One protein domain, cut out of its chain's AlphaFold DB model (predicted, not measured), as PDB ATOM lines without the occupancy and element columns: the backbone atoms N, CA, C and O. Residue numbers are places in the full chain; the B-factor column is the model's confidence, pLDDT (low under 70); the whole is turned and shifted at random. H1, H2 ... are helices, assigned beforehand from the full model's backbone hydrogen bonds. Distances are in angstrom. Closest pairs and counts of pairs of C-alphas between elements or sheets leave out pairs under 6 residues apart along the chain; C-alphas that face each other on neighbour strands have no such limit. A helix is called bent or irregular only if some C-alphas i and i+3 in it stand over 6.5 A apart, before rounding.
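AT A GLANCE: This is residues 425 to 535 of the 564 residues of the protein "C3H1-type domain-containing protein" of Tetradesmus obliquus (UniProt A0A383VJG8). A long helix, H1, runs along most of the length of the domain, and the shorter H2 folds back beside its later part, so that the two make a helical hairpin with a large loop head, residues 455 to 490, at its turning end. From H2 a second long loop leads back toward the end where H1 begins, and there the short H3 follows, apart from both other helices, with residues 528 to 535 sticking out free. The printed part has 111 residues with three named helices, in the order H1, H2, H3, and no named strand; the class is all helix, though under half of the residues, 52 of 111, are in named elements. The whole is loose, with a radius of gyration of the C-alphas of 17.6 A, and its outline is only just a rod, spanning 56 by 28 by 20 A.

IN THESE COORDINATES: H1 is residues 425 to 454 and measures 43.6 A from first to last C-alpha; it begins with C-alpha 425 at (32.612, -1.670, -27.251) and ends with C-alpha 454 at (9.695, -35.206, -43.085). H2 is residues 491 to 502, 16.9 A long, and begins with C-alpha 491 at (-1.293, -32.080, -36.970). H3 is residues 524 to 533, 14.4 A long, and ends with C-alpha 533 at (17.824, 6.745, -26.117). No helix is bent or irregular.

HOW THE PARTS SIT: H1 and H2 touch, with 7 pairs of C-alphas within 8 A. The closest are the C-alphas of Leu 448 and Val 499, 7.0 A apart. H1 touches H2 with residues 444 to 452 alone, and H2 touches H1 with residues 496 to 500 alone. The two helices run opposite ways at a shallow tilt of 18 degrees and form a helical hairpin; their centres are 18.3 A apart. H3 is apart from H1 and from H2, with no C-alpha of H3 within 8 A of either. In H3 every O i to N i+4 pair is within hydrogen-bond range, while H1 has 24 of 26 such pairs within range and H2 has 7 of 8.

THE WHOLE: The C-alphas of Gln 425 and Ala 482 are the two farthest apart, at 57.3 A, while those of the first and last printed residues, Gln 425 and Tyr 535, are 18.9 A apart. The printed part has no cut. Both links are long: 36 residues between H1 and H2, and 21 between H2 and H3. Residues 528 to 535, of which 528 to 533 belong to H3, stand free. The mean pLDDT of the printed part is 80.5; residues 458 to 460 and 514 to 535 are under 70, and H3 has a mean of 54.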
ATOM      1  N   GLN A 425      33.412  -0.685 -27.988       89.69
ATOM      2  CA  GLN A 425      32.612  -1.670 -27.251       89.69
ATOM      3  C   GLN A 425      31.171  -1.750 -27.790       89.69
ATOM      4  O   GLN A 425      30.621  -2.838 -27.971       89.69
ATOM      5  N   ARG A 426      30.566  -0.606 -28.150       87.62
ATOM      6  CA  ARG A 426      29.252  -0.559 -28.820       87.62
ATOM      7  C   ARG A 426      29.257  -1.168 -30.225       87.62
ATOM      8  O   ARG A 426      28.214  -1.660 -30.654       87.62
ATOM      9  N   GLN A 427      30.375  -1.136 -30.951       90.38
ATOM     10  CA  GLN A 427      30.507  -1.809 -32.248       90.38
ATOM     11  C   GLN A 427      30.635  -3.329 -32.076       90.38
ATOM     12  O   GLN A 427      29.903  -4.059 -32.740       90.38
ATOM     13  N   GLN A 428      31.453  -3.797 -31.127       85.00
ATOM     14  CA  GLN A 428      31.598  -5.224 -30.806       85.00
ATOM     15  C   GLN A 428      30.268  -5.858 -30.374       85.00
ATOM     16  O   GLN A 428      29.845  -6.854 -30.954       85.00
ATOM     17  N   VAL A 429      29.540  -5.240 -29.433       86.56
ATOM     18  CA  VAL A 429      28.213  -5.727 -28.999       86.56
ATOM     19  C   VAL A 429      27.219  -5.770 -30.168       86.56
ATOM     20  O   VAL A 429      26.429  -6.708 -30.280       86.56
ATOM     21  N   ARG A 430      27.274  -4.798 -31.093       84.50
ATOM     22  CA  ARG A 430      26.455  -4.832 -32.317       84.50
ATOM     23  C   ARG A 430      26.833  -6.003 -33.226       84.50
ATOM     24  O   ARG A 430      25.914  -6.654 -33.711       84.50
ATOM     25  N   GLN A 431      28.123  -6.279 -33.428       85.12
ATOM     26  CA  GLN A 431      28.605  -7.391 -34.256       85.12
ATOM     27  C   GLN A 431      28.195  -8.753 -33.681       85.12
ATOM     28  O   GLN A 431      27.558  -9.530 -34.394       85.12
ATOM     29  N   LEU A 432      28.449  -9.001 -32.391       83.19
ATOM     30  CA  LEU A 432      28.050 -10.240 -31.710       83.19
ATOM     31  C   LEU A 432      26.532 -10.469 -31.823       83.19
ATOM     32  O   LEU A 432      26.110 -11.492 -32.359       83.19
ATOM     33  N   SER A 433      25.717  -9.450 -31.513       83.44
ATOM     34  CA  SER A 433      24.249  -9.529 -31.645       83.44
ATOM     35  C   SER A 433      23.741  -9.769 -33.077       83.44
ATOM     36  O   SER A 433      22.580 -10.128 -33.271       83.44
ATOM     37  N   THR A 434      24.568  -9.534 -34.106       83.88
ATOM     38  CA  THR A 434      24.227  -9.866 -35.501       83.88
ATOM     39  C   THR A 434      24.672 -11.258 -35.932       83.88
ATOM     40  O   THR A 434      24.077 -11.783 -36.871       83.88
ATOM     41  N   ILE A 435      25.654 -11.859 -35.255       85.25
ATOM     42  CA  ILE A 435      26.069 -13.251 -35.472       85.25
ATOM     43  C   ILE A 435      25.046 -14.178 -34.805       85.25
ATOM     44  O   ILE A 435      24.409 -14.965 -35.488       85.25
ATOM     45  N   GLU A 436      24.743 -13.972 -33.522       87.44
ATOM     46  CA  GLU A 436      23.735 -14.755 -32.784       87.44
ATOM     47  C   GLU A 436      22.363 -14.771 -33.495       87.44
ATOM     48  O   GLU A 436      21.720 -15.811 -33.634       87.44
ATOM     49  N   LEU A 437      21.929 -13.614 -34.016       85.56
ATOM     50  CA  LEU A 437      20.667 -13.469 -34.755       85.56
ATOM     51  C   LEU A 437      20.719 -14.048 -36.184       85.56
ATOM     52  O   LEU A 437      19.663 -14.238 -36.796       85.56
ATOM     53  N   ARG A 438      21.908 -14.285 -36.751       88.62
ATOM     54  CA  ARG A 438      22.078 -15.053 -37.991       88.62
ATOM     55  C   ARG A 438      21.941 -16.536 -37.672       88.62
ATOM     56  O   ARG A 438      21.038 -17.175 -38.203       88.62
ATOM     57  N   ASP A 439      22.769 -17.041 -36.768       89.38
ATOM     58  CA  ASP A 439      22.877 -18.462 -36.449       89.38
ATOM     59  C   ASP A 439      21.539 -19.040 -35.971       89.38
ATOM     60  O   ASP A 439      21.125 -20.107 -36.419       89.38
ATOM     61  N   LEU A 440      20.802 -18.302 -35.131       87.88
ATOM     62  CA  LEU A 440      19.465 -18.697 -34.675       87.88
ATOM     63  C   LEU A 440      18.449 -18.783 -35.828       87.88
ATOM     64  O   LEU A 440      17.589 -19.661 -35.824       87.88
ATOM     65  N   LYS A 441      18.550 -17.913 -36.843       88.88
ATOM     66  CA  LYS A 441      17.691 -17.984 -38.039       88.88
ATOM     67  C   LYS A 441      18.085 -19.130 -38.955       88.88
ATOM     68  O   LYS A 441      17.201 -19.784 -39.494       88.88
ATOM     69  N   GLU A 442      19.379 -19.355 -39.154       92.31
ATOM     70  CA  GLU A 442      19.877 -20.425 -40.022       92.31
ATOM     71  C   GLU A 442      19.528 -21.805 -39.434       92.31
ATOM     72  O   GLU A 442      19.027 -22.652 -40.171       92.31
ATOM     73  N   ARG A 443      19.622 -21.979 -38.104       92.62
ATOM     74  CA  ARG A 443      19.084 -23.154 -37.388       92.62
ATOM     75  C   ARG A 443      17.571 -23.296 -37.566       92.62
ATOM     76  O   ARG A 443      17.132 -24.298 -38.113       92.62
ATOM     77  N   LEU A 444      16.781 -22.261 -37.250       92.19
ATOM     78  CA  LEU A 444      15.317 -22.309 -37.403       92.19
ATOM     79  C   LEU A 444      14.872 -22.639 -38.842       92.19
ATOM     80  O   LEU A 444      13.892 -23.356 -39.037       92.19
ATOM     81  N   TYR A 445      15.566 -22.135 -39.868       92.00
ATOM     82  CA  TYR A 445      15.269 -22.499 -41.256       92.00
ATOM     83  C   TYR A 445      15.679 -23.937 -41.599       92.00
ATOM     84  O   TYR A 445      14.969 -24.577 -42.374       92.00
ATOM     85  N   ALA A 446      16.765 -24.461 -41.023       92.94
ATOM     86  CA  ALA A 446      17.134 -25.869 -41.155       92.94
ATOM     87  C   ALA A 446      16.095 -26.784 -40.483       92.94
ATOM     88  O   ALA A 446      15.591 -27.696 -41.136       92.94
ATOM     89  N   ASP A 447      15.696 -26.482 -39.245       92.94
ATOM     90  CA  ASP A 447      14.712 -27.253 -38.472       92.94
ATOM     91  C   ASP A 447      13.339 -27.269 -39.161       92.94
ATOM     92  O   ASP A 447      12.730 -28.325 -39.345       92.94
ATOM     93  N   LEU A 448      12.869 -26.107 -39.634       91.19
ATOM     94  CA  LEU A 448      11.628 -26.006 -40.410       91.19
ATOM     95  C   LEU A 448      11.715 -26.720 -41.762       91.19
ATOM     96  O   LEU A 448      10.715 -27.279 -42.205       91.19
ATOM     97  N   SER A 449      12.879 -26.716 -42.417       91.44
ATOM     98  CA  SER A 449      13.088 -27.435 -43.679       91.44
ATOM     99  C   SER A 449      13.081 -28.948 -43.464       91.44
ATOM    100  O   SER A 449      12.387 -29.660 -44.186       91.44
ATOM    101  N   ALA A 450      13.782 -29.445 -42.440       90.75
ATOM    102  CA  ALA A 450      13.779 -30.855 -42.060       90.75
ATOM    103  C   ALA A 450      12.368 -31.325 -41.666       90.75
ATOM    104  O   ALA A 450      11.922 -32.382 -42.112       90.75
ATOM    105  N   PHE A 451      11.628 -30.504 -40.914       92.06
ATOM    106  CA  PHE A 451      10.227 -30.757 -40.584       92.06
ATOM    107  C   PHE A 451       9.326 -30.798 -41.831       92.06
ATOM    108  O   PHE A 451       8.636 -31.794 -42.059       92.06
ATOM    109  N   ASP A 452       9.341 -29.749 -42.664       89.19
ATOM    110  CA  ASP A 452       8.479 -29.646 -43.851       89.19
ATOM    111  C   ASP A 452       8.806 -30.746 -44.892       89.19
ATOM    112  O   ASP A 452       7.908 -31.162 -45.631       89.19
ATOM    113  N   GLN A 453      10.048 -31.259 -44.914       89.25
ATOM    114  CA  GLN A 453      10.477 -32.444 -45.673       89.25
ATOM    115  C   GLN A 453       9.952 -33.755 -45.068       89.25
ATOM    116  O   GLN A 453       9.309 -34.532 -45.774       89.25
ATOM    117  N   ALA A 454      10.168 -33.999 -43.770       87.00
ATOM    118  CA  ALA A 454       9.695 -35.206 -43.085       87.00
ATOM    119  C   ALA A 454       8.161 -35.337 -43.124       87.00
ATOM    120  O   ALA A 454       7.621 -36.438 -43.193       87.00
ATOM    121  N   HIS A 455       7.449 -34.207 -43.133       83.62
ATOM    122  CA  HIS A 455       5.996 -34.138 -43.286       83.62
ATOM    123  C   HIS A 455       5.548 -33.916 -44.747       83.62
ATOM    124  O   HIS A 455       4.433 -33.448 -44.998       83.62
ATOM    125  N   ASN A 456       6.370 -34.242 -45.754       82.38
ATOM    126  CA  ASN A 456       6.021 -34.080 -47.174       82.38
ATOM    127  C   ASN A 456       5.291 -35.272 -47.819       82.38
ATOM    128  O   ASN A 456       5.327 -35.445 -49.039       82.38
ATOM    129  N   SER A 457       4.578 -36.070 -47.018       76.25
ATOM    130  CA  SER A 457       3.649 -37.084 -47.525       76.25
ATOM    131  C   SER A 457       2.526 -36.422 -48.338       76.25
ATOM    132  O   SER A 457       1.867 -35.482 -47.881       76.25
ATOM    133  N   ARG A 458       2.338 -36.894 -49.580       66.19
ATOM    134  CA  ARG A 458       1.593 -36.183 -50.640       66.19
ATOM    135  C   ARG A 458       0.101 -35.965 -50.349       66.19
ATOM    136  O   ARG A 458      -0.469 -35.005 -50.862       66.19
ATOM    137  N   ASP A 459      -0.494 -36.790 -49.490       68.44
ATOM    138  CA  ASP A 459      -1.948 -36.858 -49.272       68.44
ATOM    139  C   ASP A 459      -2.401 -36.394 -47.870       68.44
ATOM    140  O   ASP A 459      -3.557 -36.560 -47.492       68.44
ATOM    141  N   SER A 460      -1.512 -35.768 -47.089       66.69
ATOM    142  CA  SER A 460      -1.723 -35.394 -45.671       66.69
ATOM    143  C   SER A 460      -2.690 -34.217 -45.396       66.69
ATOM    144  O   SER A 460      -2.725 -33.678 -44.288       66.69
ATOM    145  N   GLY A 461      -3.516 -33.819 -46.368       85.19
ATOM    146  CA  GLY A 461      -4.528 -32.769 -46.203       85.19
ATOM    147  C   GLY A 461      -3.961 -31.343 -46.136       85.19
ATOM    148  O   GLY A 461      -2.960 -31.007 -46.773       85.19
ATOM    149  N   CYS A 462      -4.633 -30.450 -45.399       88.88
ATOM    150  CA  CYS A 462      -4.186 -29.062 -45.274       88.88
ATOM    151  C   CYS A 462      -3.021 -28.915 -44.282       88.88
ATOM    152  O   CYS A 462      -3.210 -28.966 -43.068       88.88
ATOM    153  N   LYS A 463      -1.821 -28.626 -44.793       89.06
ATOM    154  CA  LYS A 463      -0.605 -28.388 -43.992       89.06
ATOM    155  C   LYS A 463      -0.629 -27.120 -43.118       89.06
ATOM    156  O   LYS A 463       0.172 -26.999 -42.196       89.06
ATOM    157  N   TYR A 464      -1.513 -26.166 -43.422       87.81
ATOM    158  CA  TYR A 464      -1.444 -24.781 -42.925       87.81
ATOM    159  C   TYR A 464      -2.764 -24.276 -42.316       87.81
ATOM    160  O   TYR A 464      -3.116 -23.114 -42.494       87.81
ATOM    161  N   TRP A 465      -3.532 -25.139 -41.650       92.19
ATOM    162  CA  TRP A 465      -4.775 -24.754 -40.972       92.19
ATOM    163  C   TRP A 465      -4.546 -24.659 -39.460       92.19
ATOM    164  O   TRP A 465      -4.223 -25.664 -38.831       92.19
ATOM    165  N   SER A 466      -4.739 -23.469 -38.878       93.06
ATOM    166  CA  SER A 466      -4.533 -23.214 -37.440       93.06
ATOM    167  C   SER A 466      -5.772 -23.477 -36.572       93.06
ATOM    168  O   SER A 466      -5.759 -23.218 -35.372       93.06
ATOM    169  N   GLY A 467      -6.874 -23.943 -37.167       92.44
ATOM    170  CA  GLY A 467      -8.193 -23.969 -36.525       92.44
ATOM    171  C   GLY A 467      -8.982 -22.664 -36.681       92.44
ATOM    172  O   GLY A 467     -10.192 -22.665 -36.458       92.44
ATOM    173  N   ILE A 468      -8.353 -21.554 -37.084       91.56
ATOM    174  CA  ILE A 468      -9.010 -20.241 -37.198       91.56
ATOM    175  C   ILE A 468      -9.386 -19.934 -38.651       91.56
ATOM    176  O   ILE A 468      -8.614 -20.171 -39.584       91.56
ATOM    177  N   ALA A 469     -10.593 -19.396 -38.850       88.50
ATOM    178  CA  ALA A 469     -11.132 -19.055 -40.165       88.50
ATOM    179  C   ALA A 469     -10.193 -18.110 -40.937       88.50
ATOM    180  O   ALA A 469      -9.768 -17.078 -40.426       88.50
ATOM    181  N   GLY A 470      -9.858 -18.482 -42.176       86.75
ATOM    182  CA  GLY A 470      -8.915 -17.740 -43.020       86.75
ATOM    183  C   GLY A 470      -7.425 -18.036 -42.787       86.75
ATOM    184  O   GLY A 470      -6.619 -17.552 -43.572       86.75
ATOM    185  N   SER A 471      -7.046 -18.852 -41.790       90.00
ATOM    186  CA  SER A 471      -5.637 -19.223 -41.528       90.00
ATOM    187  C   SER A 471      -4.959 -19.965 -42.681       90.00
ATOM    188  O   SER A 471      -3.790 -19.727 -42.982       90.00
ATOM    189  N   CYS A 472      -5.704 -20.834 -43.372       88.50
ATOM    190  CA  CYS A 472      -5.194 -21.518 -44.551       88.50
ATOM    191  C   CYS A 472      -4.790 -20.499 -45.622       88.50
ATOM    192  O   CYS A 472      -5.635 -19.781 -46.155       88.50
ATOM    193  N   HIS A 473      -3.505 -20.502 -45.986       80.62
ATOM    194  CA  HIS A 473      -2.920 -19.608 -46.992       80.62
ATOM    195  C   HIS A 473      -3.697 -19.587 -48.324       80.62
ATOM    196  O   HIS A 473      -3.805 -18.546 -48.965       80.62
ATOM    197  N   ASN A 474      -4.293 -20.725 -48.689       84.25
ATOM    198  CA  ASN A 474      -5.113 -20.907 -49.882       84.25
ATOM    199  C   ASN A 474      -6.608 -20.995 -49.514       84.25
ATOM    200  O   ASN A 474      -7.307 -21.867 -50.013       84.25
ATOM    201  N   SER A 475      -7.122 -20.162 -48.606       79.12
ATOM    202  CA  SER A 475      -8.474 -20.313 -48.028       79.12
ATOM    203  C   SER A 475      -9.617 -20.481 -49.045       79.12
ATOM    204  O   SER A 475     -10.558 -21.219 -48.767       79.12
ATOM    205  N   SER A 476      -9.517 -19.869 -50.231       83.06
ATOM    206  CA  SER A 476     -10.484 -19.984 -51.336       83.06
ATOM    207  C   SER A 476     -10.151 -21.042 -52.403       83.06
ATOM    208  O   SER A 476     -10.973 -21.290 -53.281       83.06
ATOM    209  N   SER A 477      -8.963 -21.654 -52.364       89.06
ATOM    210  CA  SER A 477      -8.458 -22.586 -53.392       89.06
ATOM    211  C   SER A 477      -7.832 -23.871 -52.829       89.06
ATOM    212  O   SER A 477      -7.315 -24.707 -53.571       89.06
ATOM    213  N   CYS A 478      -7.870 -24.063 -51.512       89.31
ATOM    214  CA  CYS A 478      -7.390 -25.265 -50.855       89.31
ATOM    215  C   CYS A 478      -8.350 -26.422 -51.145       89.31
ATOM    216  O   CYS A 478      -9.488 -26.428 -50.680       89.31
ATOM    217  N   ARG A 479      -7.856 -27.454 -51.840       90.81
ATOM    218  CA  ARG A 479      -8.575 -28.720 -52.085       90.81
ATOM    219  C   ARG A 479      -9.114 -29.373 -50.799       90.81
ATOM    220  O   ARG A 479     -10.081 -30.121 -50.854       90.81
ATOM    221  N   TYR A 480      -8.506 -29.059 -49.655       90.69
ATOM    222  CA  TYR A 480      -8.855 -29.574 -48.330       90.69
ATOM    223  C   TYR A 480      -9.659 -28.576 -47.474       90.69
ATOM    224  O   TYR A 480      -9.839 -28.804 -46.281       90.69
ATOM    225  N   ALA A 481     -10.183 -27.485 -48.052       89.12
ATOM    226  CA  ALA A 481     -10.975 -26.502 -47.307       89.12
ATOM    227  C   ALA A 481     -12.223 -27.108 -46.637       89.12
ATOM    228  O   ALA A 481     -12.613 -26.674 -45.558       89.12
ATOM    229  N   ALA A 482     -12.808 -28.149 -47.240       88.56
ATOM    230  CA  ALA A 482     -13.944 -28.881 -46.683       88.56
ATOM    231  C   ALA A 482     -13.598 -29.743 -45.449       88.56
ATOM    232  O   ALA A 482     -14.506 -30.147 -44.728       88.56
ATOM    233  N   SER A 483     -12.313 -30.019 -45.181       87.94
ATOM    234  CA  SER A 483     -11.856 -30.729 -43.974       87.94
ATOM    235  C   SER A 483     -11.279 -29.788 -42.906       87.94
ATOM    236  O   SER A 483     -10.611 -30.243 -41.979       87.94
ATOM    237  N   HIS A 484     -11.487 -28.475 -43.034       92.94
ATOM    238  CA  HIS A 484     -11.134 -27.502 -42.003       92.94
ATOM    239  C   HIS A 484     -12.181 -27.515 -40.882       92.94
ATOM    240  O   HIS A 484     -13.290 -27.012 -41.059       92.94
ATOM    241  N   ILE A 485     -11.821 -28.047 -39.713       93.56
ATOM    242  CA  ILE A 485     -12.665 -27.984 -38.513       93.56
ATOM    243  C   ILE A 485     -12.275 -26.729 -37.704       93.56
ATOM    244  O   ILE A 485     -11.108 -26.598 -37.317       93.56
ATOM    245  N   PRO A 486     -13.206 -25.788 -37.442       93.69
ATOM    246  CA  PRO A 486     -12.947 -24.636 -36.581       93.69
ATOM    247  C   PRO A 486     -12.503 -25.051 -35.173       93.69
ATOM    248  O   PRO A 486     -13.040 -25.988 -34.589       93.69
ATOM    249  N   GLY A 487     -11.504 -24.355 -34.632       93.44
ATOM    250  CA  GLY A 487     -10.883 -24.663 -33.340       93.44
ATOM    251  C   GLY A 487      -9.916 -25.855 -33.343       93.44
ATOM    252  O   GLY A 487      -9.282 -26.099 -32.322       93.44
ATOM    253  N   GLN A 488      -9.764 -26.582 -34.457       94.25
ATOM    254  CA  GLN A 488      -8.842 -27.720 -34.563       94.25
ATOM    255  C   GLN A 488      -7.744 -27.439 -35.604       94.25
ATOM    256  O   GLN A 488      -8.014 -27.546 -36.804       94.25
ATOM    257  N   PRO A 489      -6.512 -27.072 -35.194       93.88
ATOM    258  CA  PRO A 489      -5.369 -27.042 -36.103       93.88
ATOM    259  C   PRO A 489      -5.059 -28.442 -36.644       93.88
ATOM    260  O   PRO A 489      -5.272 -29.447 -35.963       93.88
ATOM    261  N   THR A 490      -4.528 -28.530 -37.866       92.31
ATOM    262  CA  THR A 490      -4.061 -29.821 -38.398       92.31
ATOM    263  C   THR A 490      -2.754 -30.246 -37.730       92.31
ATOM    264  O   THR A 490      -1.953 -29.406 -37.329       92.31
ATOM    265  N   ALA A 491      -2.492 -31.556 -37.639       90.50
ATOM    266  CA  ALA A 491      -1.293 -32.080 -36.970       90.50
ATOM    267  C   ALA A 491       0.019 -31.493 -37.532       90.50
ATOM    268  O   ALA A 491       0.917 -31.149 -36.768       90.50
ATOM    269  N   HIS A 492       0.090 -31.285 -38.853       91.25
ATOM    270  CA  HIS A 492       1.203 -30.592 -39.509       91.25
ATOM    271  C   HIS A 492       1.353 -29.142 -39.022       91.25
ATOM    272  O   HIS A 492       2.475 -28.674 -38.860       91.25
ATOM    273  N   TYR A 493       0.255 -28.420 -38.779       92.44
ATOM    274  CA  TYR A 493       0.320 -27.073 -38.220       92.44
ATOM    275  C   TYR A 493       0.820 -27.099 -36.771       92.44
ATOM    276  O   TYR A 493       1.752 -26.375 -36.439       92.44
ATOM    277  N   THR A 494       0.259 -27.970 -35.927       92.81
ATOM    278  CA  THR A 494       0.606 -28.075 -34.499       92.81
ATOM    279  C   THR A 494       2.050 -28.531 -34.264       92.81
ATOM    280  O   THR A 494       2.725 -28.001 -33.388       92.81
ATOM    281  N   ALA A 495       2.572 -29.468 -35.057       91.38
ATOM    282  CA  ALA A 495       3.967 -29.892 -34.923       91.38
ATOM    283  C   ALA A 495       4.950 -28.831 -35.463       91.38
ATOM    284  O   ALA A 495       5.980 -28.568 -34.844       91.38
ATOM    285  N   ARG A 496       4.589 -28.124 -36.546       92.50
ATOM    286  CA  ARG A 496       5.347 -26.963 -37.049       92.50
ATOM    287  C   ARG A 496       5.301 -25.767 -36.093       92.50
ATOM    288  O   ARG A 496       6.221 -24.954 -36.096       92.50
ATOM    289  N   ALA A 497       4.240 -25.661 -35.290       91.88
ATOM    290  CA  ALA A 497       4.099 -24.663 -34.238       91.88
ATOM    291  C   ALA A 497       5.154 -24.860 -33.146       91.88
ATOM    292  O   ALA A 497       5.887 -23.923 -32.857       91.88
ATOM    293  N   ALA A 498       5.317 -26.085 -32.635       93.00
ATOM    294  CA  ALA A 498       6.303 -26.390 -31.596       93.00
ATOM    295  C   ALA A 498       7.745 -25.993 -31.990       93.00
ATOM    296  O   ALA A 498       8.490 -25.471 -31.164       93.00
ATOM    297  N   VAL A 499       8.125 -26.160 -33.266       92.94
ATOM    298  CA  VAL A 499       9.435 -25.715 -33.799       92.94
ATOM    299  C   VAL A 499       9.588 -24.186 -33.740       92.94
ATOM    300  O   VAL A 499      10.665 -23.672 -33.445       92.94
ATOM    301  N   LEU A 500       8.513 -23.439 -34.003       92.19
ATOM    302  CA  LEU A 500       8.515 -21.974 -33.960       92.19
ATOM    303  C   LEU A 500       8.449 -21.436 -32.523       92.19
ATOM    304  O   LEU A 500       9.167 -20.486 -32.215       92.19
ATOM    305  N   GLU A 501       7.668 -22.061 -31.640       91.56
ATOM    306  CA  GLU A 501       7.645 -21.803 -30.192       91.56
ATOM    307  C   GLU A 501       9.027 -22.000 -29.555       91.56
ATOM    308  O   GLU A 501       9.501 -21.115 -28.842       91.56
ATOM    309  N   ALA A 502       9.710 -23.110 -29.864       89.94
ATOM    310  CA  ALA A 502      11.052 -23.407 -29.360       89.94
ATOM    311  C   ALA A 502      12.096 -22.342 -29.756       89.94
ATOM    312  O   ALA A 502      13.036 -22.086 -29.007       89.94
ATOM    313  N   ALA A 503      11.901 -21.671 -30.897       89.19
ATOM    314  CA  ALA A 503      12.726 -20.552 -31.353       89.19
ATOM    315  C   ALA A 503      12.228 -19.164 -30.884       89.19
ATOM    316  O   ALA A 503      12.690 -18.137 -31.390       89.19
ATOM    317  N   GLY A 504      11.274 -19.096 -29.946       89.69
ATOM    318  CA  GLY A 504      10.715 -17.841 -29.424       89.69
ATOM    319  C   GLY A 504       9.777 -17.106 -30.395       89.69
ATOM    320  O   GLY A 504       9.546 -15.901 -30.258       89.69
ATOM    321  N   GLY A 505       9.247 -17.803 -31.401       86.75
ATOM    322  CA  GLY A 505       8.300 -17.271 -32.372       86.75
ATOM    323  C   GLY A 505       6.909 -17.079 -31.770       86.75
ATOM    324  O   GLY A 505       6.242 -18.041 -31.410       86.75
ATOM    325  N   ALA A 506       6.436 -15.834 -31.716       84.19
ATOM    326  CA  ALA A 506       5.070 -15.527 -31.300       84.19
ATOM    327  C   ALA A 506       4.060 -15.659 -32.460       84.19
ATOM    328  O   ALA A 506       4.327 -15.214 -33.588       84.19
ATOM    329  N   PHE A 507       2.885 -16.209 -32.139       81.94
ATOM    330  CA  PHE A 507       1.672 -16.156 -32.959       81.94
ATOM    331  C   PHE A 507       1.097 -14.730 -33.040       81.94
ATOM    332  O   PHE A 507       1.333 -13.896 -32.163       81.94
ATOM    333  N   ASP A 508       0.259 -14.475 -34.044       82.19
ATOM    334  CA  ASP A 508      -0.700 -13.369 -34.025       82.19
ATOM    335  C   ASP A 508      -2.049 -13.752 -33.378       82.19
ATOM    336  O   ASP A 508      -2.308 -14.904 -33.026       82.19
ATOM    337  N   ALA A 509      -2.949 -12.771 -33.249       74.19
ATOM    338  CA  ALA A 509      -4.293 -12.955 -32.691       74.19
ATOM    339  C   ALA A 509      -5.227 -13.846 -33.544       74.19
ATOM    340  O   ALA A 509      -6.332 -14.160 -33.111       74.19
ATOM    341  N   THR A 510      -4.804 -14.261 -34.744       73.81
ATOM    342  CA  THR A 510      -5.491 -15.261 -35.582       73.81
ATOM    343  C   THR A 510      -4.856 -16.653 -35.464       73.81
ATOM    344  O   THR A 510      -5.125 -17.537 -36.279       73.81
ATOM    345  N   GLY A 511      -4.006 -16.857 -34.448       71.31
ATOM    346  CA  GLY A 511      -3.294 -18.109 -34.195       71.31
ATOM    347  C   GLY A 511      -2.315 -18.481 -35.306       71.31
ATOM    348  O   GLY A 511      -1.904 -19.638 -35.384       71.31
ATOM    349  N   ASN A 512      -1.966 -17.532 -36.181       78.75
ATOM    350  CA  ASN A 512      -1.036 -17.738 -37.280       78.75
ATOM    351  C   ASN A 512       0.381 -17.351 -36.859       78.75
ATOM    352  O   ASN A 512       0.607 -16.323 -36.217       78.75
ATOM    353  N   TYR A 513       1.364 -18.137 -37.287       72.75
ATOM    354  CA  TYR A 513       2.747 -17.676 -37.296       72.75
ATOM    355  C   TYR A 513       2.934 -16.675 -38.428       72.75
ATOM    356  O   TYR A 513       3.002 -17.050 -39.603       72.75
ATOM    357  N   ILE A 514       3.039 -15.394 -38.069       59.25
ATOM    358  CA  ILE A 514       3.393 -14.332 -39.013       59.25
ATOM    359  C   ILE A 514       4.679 -14.757 -39.727       59.25
ATOM    360  O   ILE A 514       5.692 -15.036 -39.082       59.25
ATOM    361  N   ARG A 515       4.654 -14.777 -41.065       57.03
ATOM    362  CA  ARG A 515       5.766 -15.201 -41.934       57.03
ATOM    363  C   ARG A 515       6.912 -14.168 -41.907       57.03
ATOM    364  O   ARG A 515       7.168 -13.477 -42.888       57.03
ATOM    365  N   GLY A 516       7.539 -14.022 -40.737       55.09
ATOM    366  CA  GLY A 516       8.525 -12.998 -40.385       55.09
ATOM    367  C   GLY A 516       8.664 -12.671 -38.880       55.09
ATOM    368  O   GLY A 516       9.650 -12.024 -38.524       55.09
ATOM    369  N   SER A 517       7.759 -13.099 -37.978       50.81
ATOM    370  CA  SER A 517       7.808 -12.687 -36.551       50.81
ATOM    371  C   SER A 517       8.989 -13.255 -35.765       50.81
ATOM    372  O   SER A 517       9.546 -12.544 -34.925       50.81
ATOM    373  N   ALA A 518       9.417 -14.488 -36.057       51.19
ATOM    374  CA  ALA A 518      10.503 -15.172 -35.341       51.19
ATOM    375  C   ALA A 518      11.838 -14.394 -35.352       51.19
ATOM    376  O   ALA A 518      12.641 -14.510 -34.435       51.19
ATOM    377  N   GLY A 519      12.065 -13.533 -36.353       50.38
ATOM    378  CA  GLY A 519      13.240 -12.658 -36.421       50.38
ATOM    379  C   GLY A 519      13.079 -11.274 -35.777       50.38
ATOM    380  O   GLY A 519      14.023 -10.487 -35.846       50.38
ATOM    381  N   GLN A 520      11.903 -10.943 -35.225       50.25
ATOM    382  CA  GLN A 520      11.567  -9.607 -34.706       50.25
ATOM    383  C   GLN A 520      11.087  -9.595 -33.249       50.25
ATOM    384  O   GLN A 520      11.367  -8.615 -32.558       50.25
ATOM    385  N   ALA A 521      10.408 -10.646 -32.769       49.53
ATOM    386  CA  ALA A 521       9.724 -10.649 -31.470       49.53
ATOM    387  C   ALA A 521      10.636 -10.267 -30.282       49.53
ATOM    388  O   ALA A 521      10.285  -9.379 -29.507       49.53
ATOM    389  N   GLY A 522      11.833 -10.860 -30.179       49.41
ATOM    390  CA  GLY A 522      12.814 -10.510 -29.137       49.41
ATOM    391  C   GLY A 522      13.701  -9.295 -29.459       49.41
ATOM    392  O   GLY A 522      14.111  -8.560 -28.562       49.41
ATOM    393  N   ALA A 523      13.998  -9.055 -30.742       52.03
ATOM    394  CA  ALA A 523      15.028  -8.096 -31.163       52.03
ATOM    395  C   ALA A 523      14.506  -6.685 -31.504       52.03
ATOM    396  O   ALA A 523      15.292  -5.740 -31.553       52.03
ATOM    397  N   GLY A 524      13.207  -6.518 -31.775       48.25
ATOM    398  CA  GLY A 524      12.637  -5.244 -32.230       48.25
ATOM    399  C   GLY A 524      12.593  -4.171 -31.137       48.25
ATOM    400  O   GLY A 524      13.234  -3.124 -31.253       48.25
ATOM    401  N   SER A 525      11.846  -4.438 -30.062       51.97
ATOM    402  CA  SER A 525      11.529  -3.454 -29.015       51.97
ATOM    403  C   SER A 525      12.767  -2.911 -28.294       51.97
ATOM    404  O   SER A 525      12.900  -1.701 -28.106       51.97
ATOM    405  N   SER A 526      13.702  -3.791 -27.934       54.12
ATOM    406  CA  SER A 526      14.944  -3.465 -27.220       54.12
ATOM    407  C   SER A 526      15.920  -2.653 -28.085       54.12
ATOM    408  O   SER A 526      16.461  -1.633 -27.646       54.12
ATOM    409  N   ARG A 527      16.102  -3.042 -29.354       55.25
ATOM    410  CA  ARG A 527      16.999  -2.352 -30.297       55.25
ATOM    411  C   ARG A 527      16.460  -0.975 -30.696       55.25
ATOM    412  O   ARG A 527      17.237  -0.024 -30.802       55.25
ATOM    413  N   GLN A 528      15.140  -0.835 -30.849       53.00
ATOM    414  CA  GLN A 528      14.504   0.458 -31.117       53.00
ATOM    415  C   GLN A 528      14.507   1.375 -29.878       53.00
ATOM    416  O   GLN A 528      14.699   2.584 -30.023       53.00
ATOM    417  N   GLN A 529      14.404   0.827 -28.657       54.22
ATOM    418  CA  GLN A 529      14.641   1.585 -27.418       54.22
ATOM    419  C   GLN A 529      16.070   2.146 -27.348       54.22
ATOM    420  O   GLN A 529      16.224   3.342 -27.099       54.22
ATOM    421  N   GLN A 530      17.109   1.340 -27.611       57.62
ATOM    422  CA  GLN A 530      18.495   1.835 -27.597       57.62
ATOM    423  C   GLN A 530      18.739   2.951 -28.626       57.62
ATOM    424  O   GLN A 530      19.420   3.928 -28.316       57.62
ATOM    425  N   GLN A 531      18.163   2.854 -29.831       56.91
ATOM    426  CA  GLN A 531      18.280   3.921 -30.833       56.91
ATOM    427  C   GLN A 531      17.540   5.207 -30.428       56.91
ATOM    428  O   GLN A 531      18.054   6.295 -30.675       56.91
ATOM    429  N   GLN A 532      16.382   5.119 -29.764       56.03
ATOM    430  CA  GLN A 532      15.670   6.317 -29.291       56.03
ATOM    431  C   GLN A 532      16.343   6.965 -28.071       56.03
ATOM    432  O   GLN A 532      16.367   8.191 -27.981       56.03
ATOM    433  N   GLN A 533      16.979   6.188 -27.184       55.06
ATOM    434  CA  GLN A 533      17.824   6.745 -26.117       55.06
ATOM    435  C   GLN A 533      19.051   7.486 -26.676       55.06
ATOM    436  O   GLN A 533      19.445   8.509 -26.122       55.06
ATOM    437  N   GLN A 534      19.607   7.043 -27.813       52.38
ATOM    438  CA  GLN A 534      20.709   7.740 -28.489       52.38
ATOM    439  C   GLN A 534      20.321   9.153 -28.991       52.38
ATOM    440  O   GLN A 534      21.210   9.978 -29.177       52.38
ATOM    441  N   TYR A 535      19.026   9.459 -29.149       50.38
ATOM    442  CA  TYR A 535      18.523  10.776 -29.580       50.38
ATOM    443  C   TYR A 535      18.019  11.691 -28.450       50.38
ATOM    444  O   TYR A 535      17.721  12.852 -28.709       50.38
TER     445      TYR A 535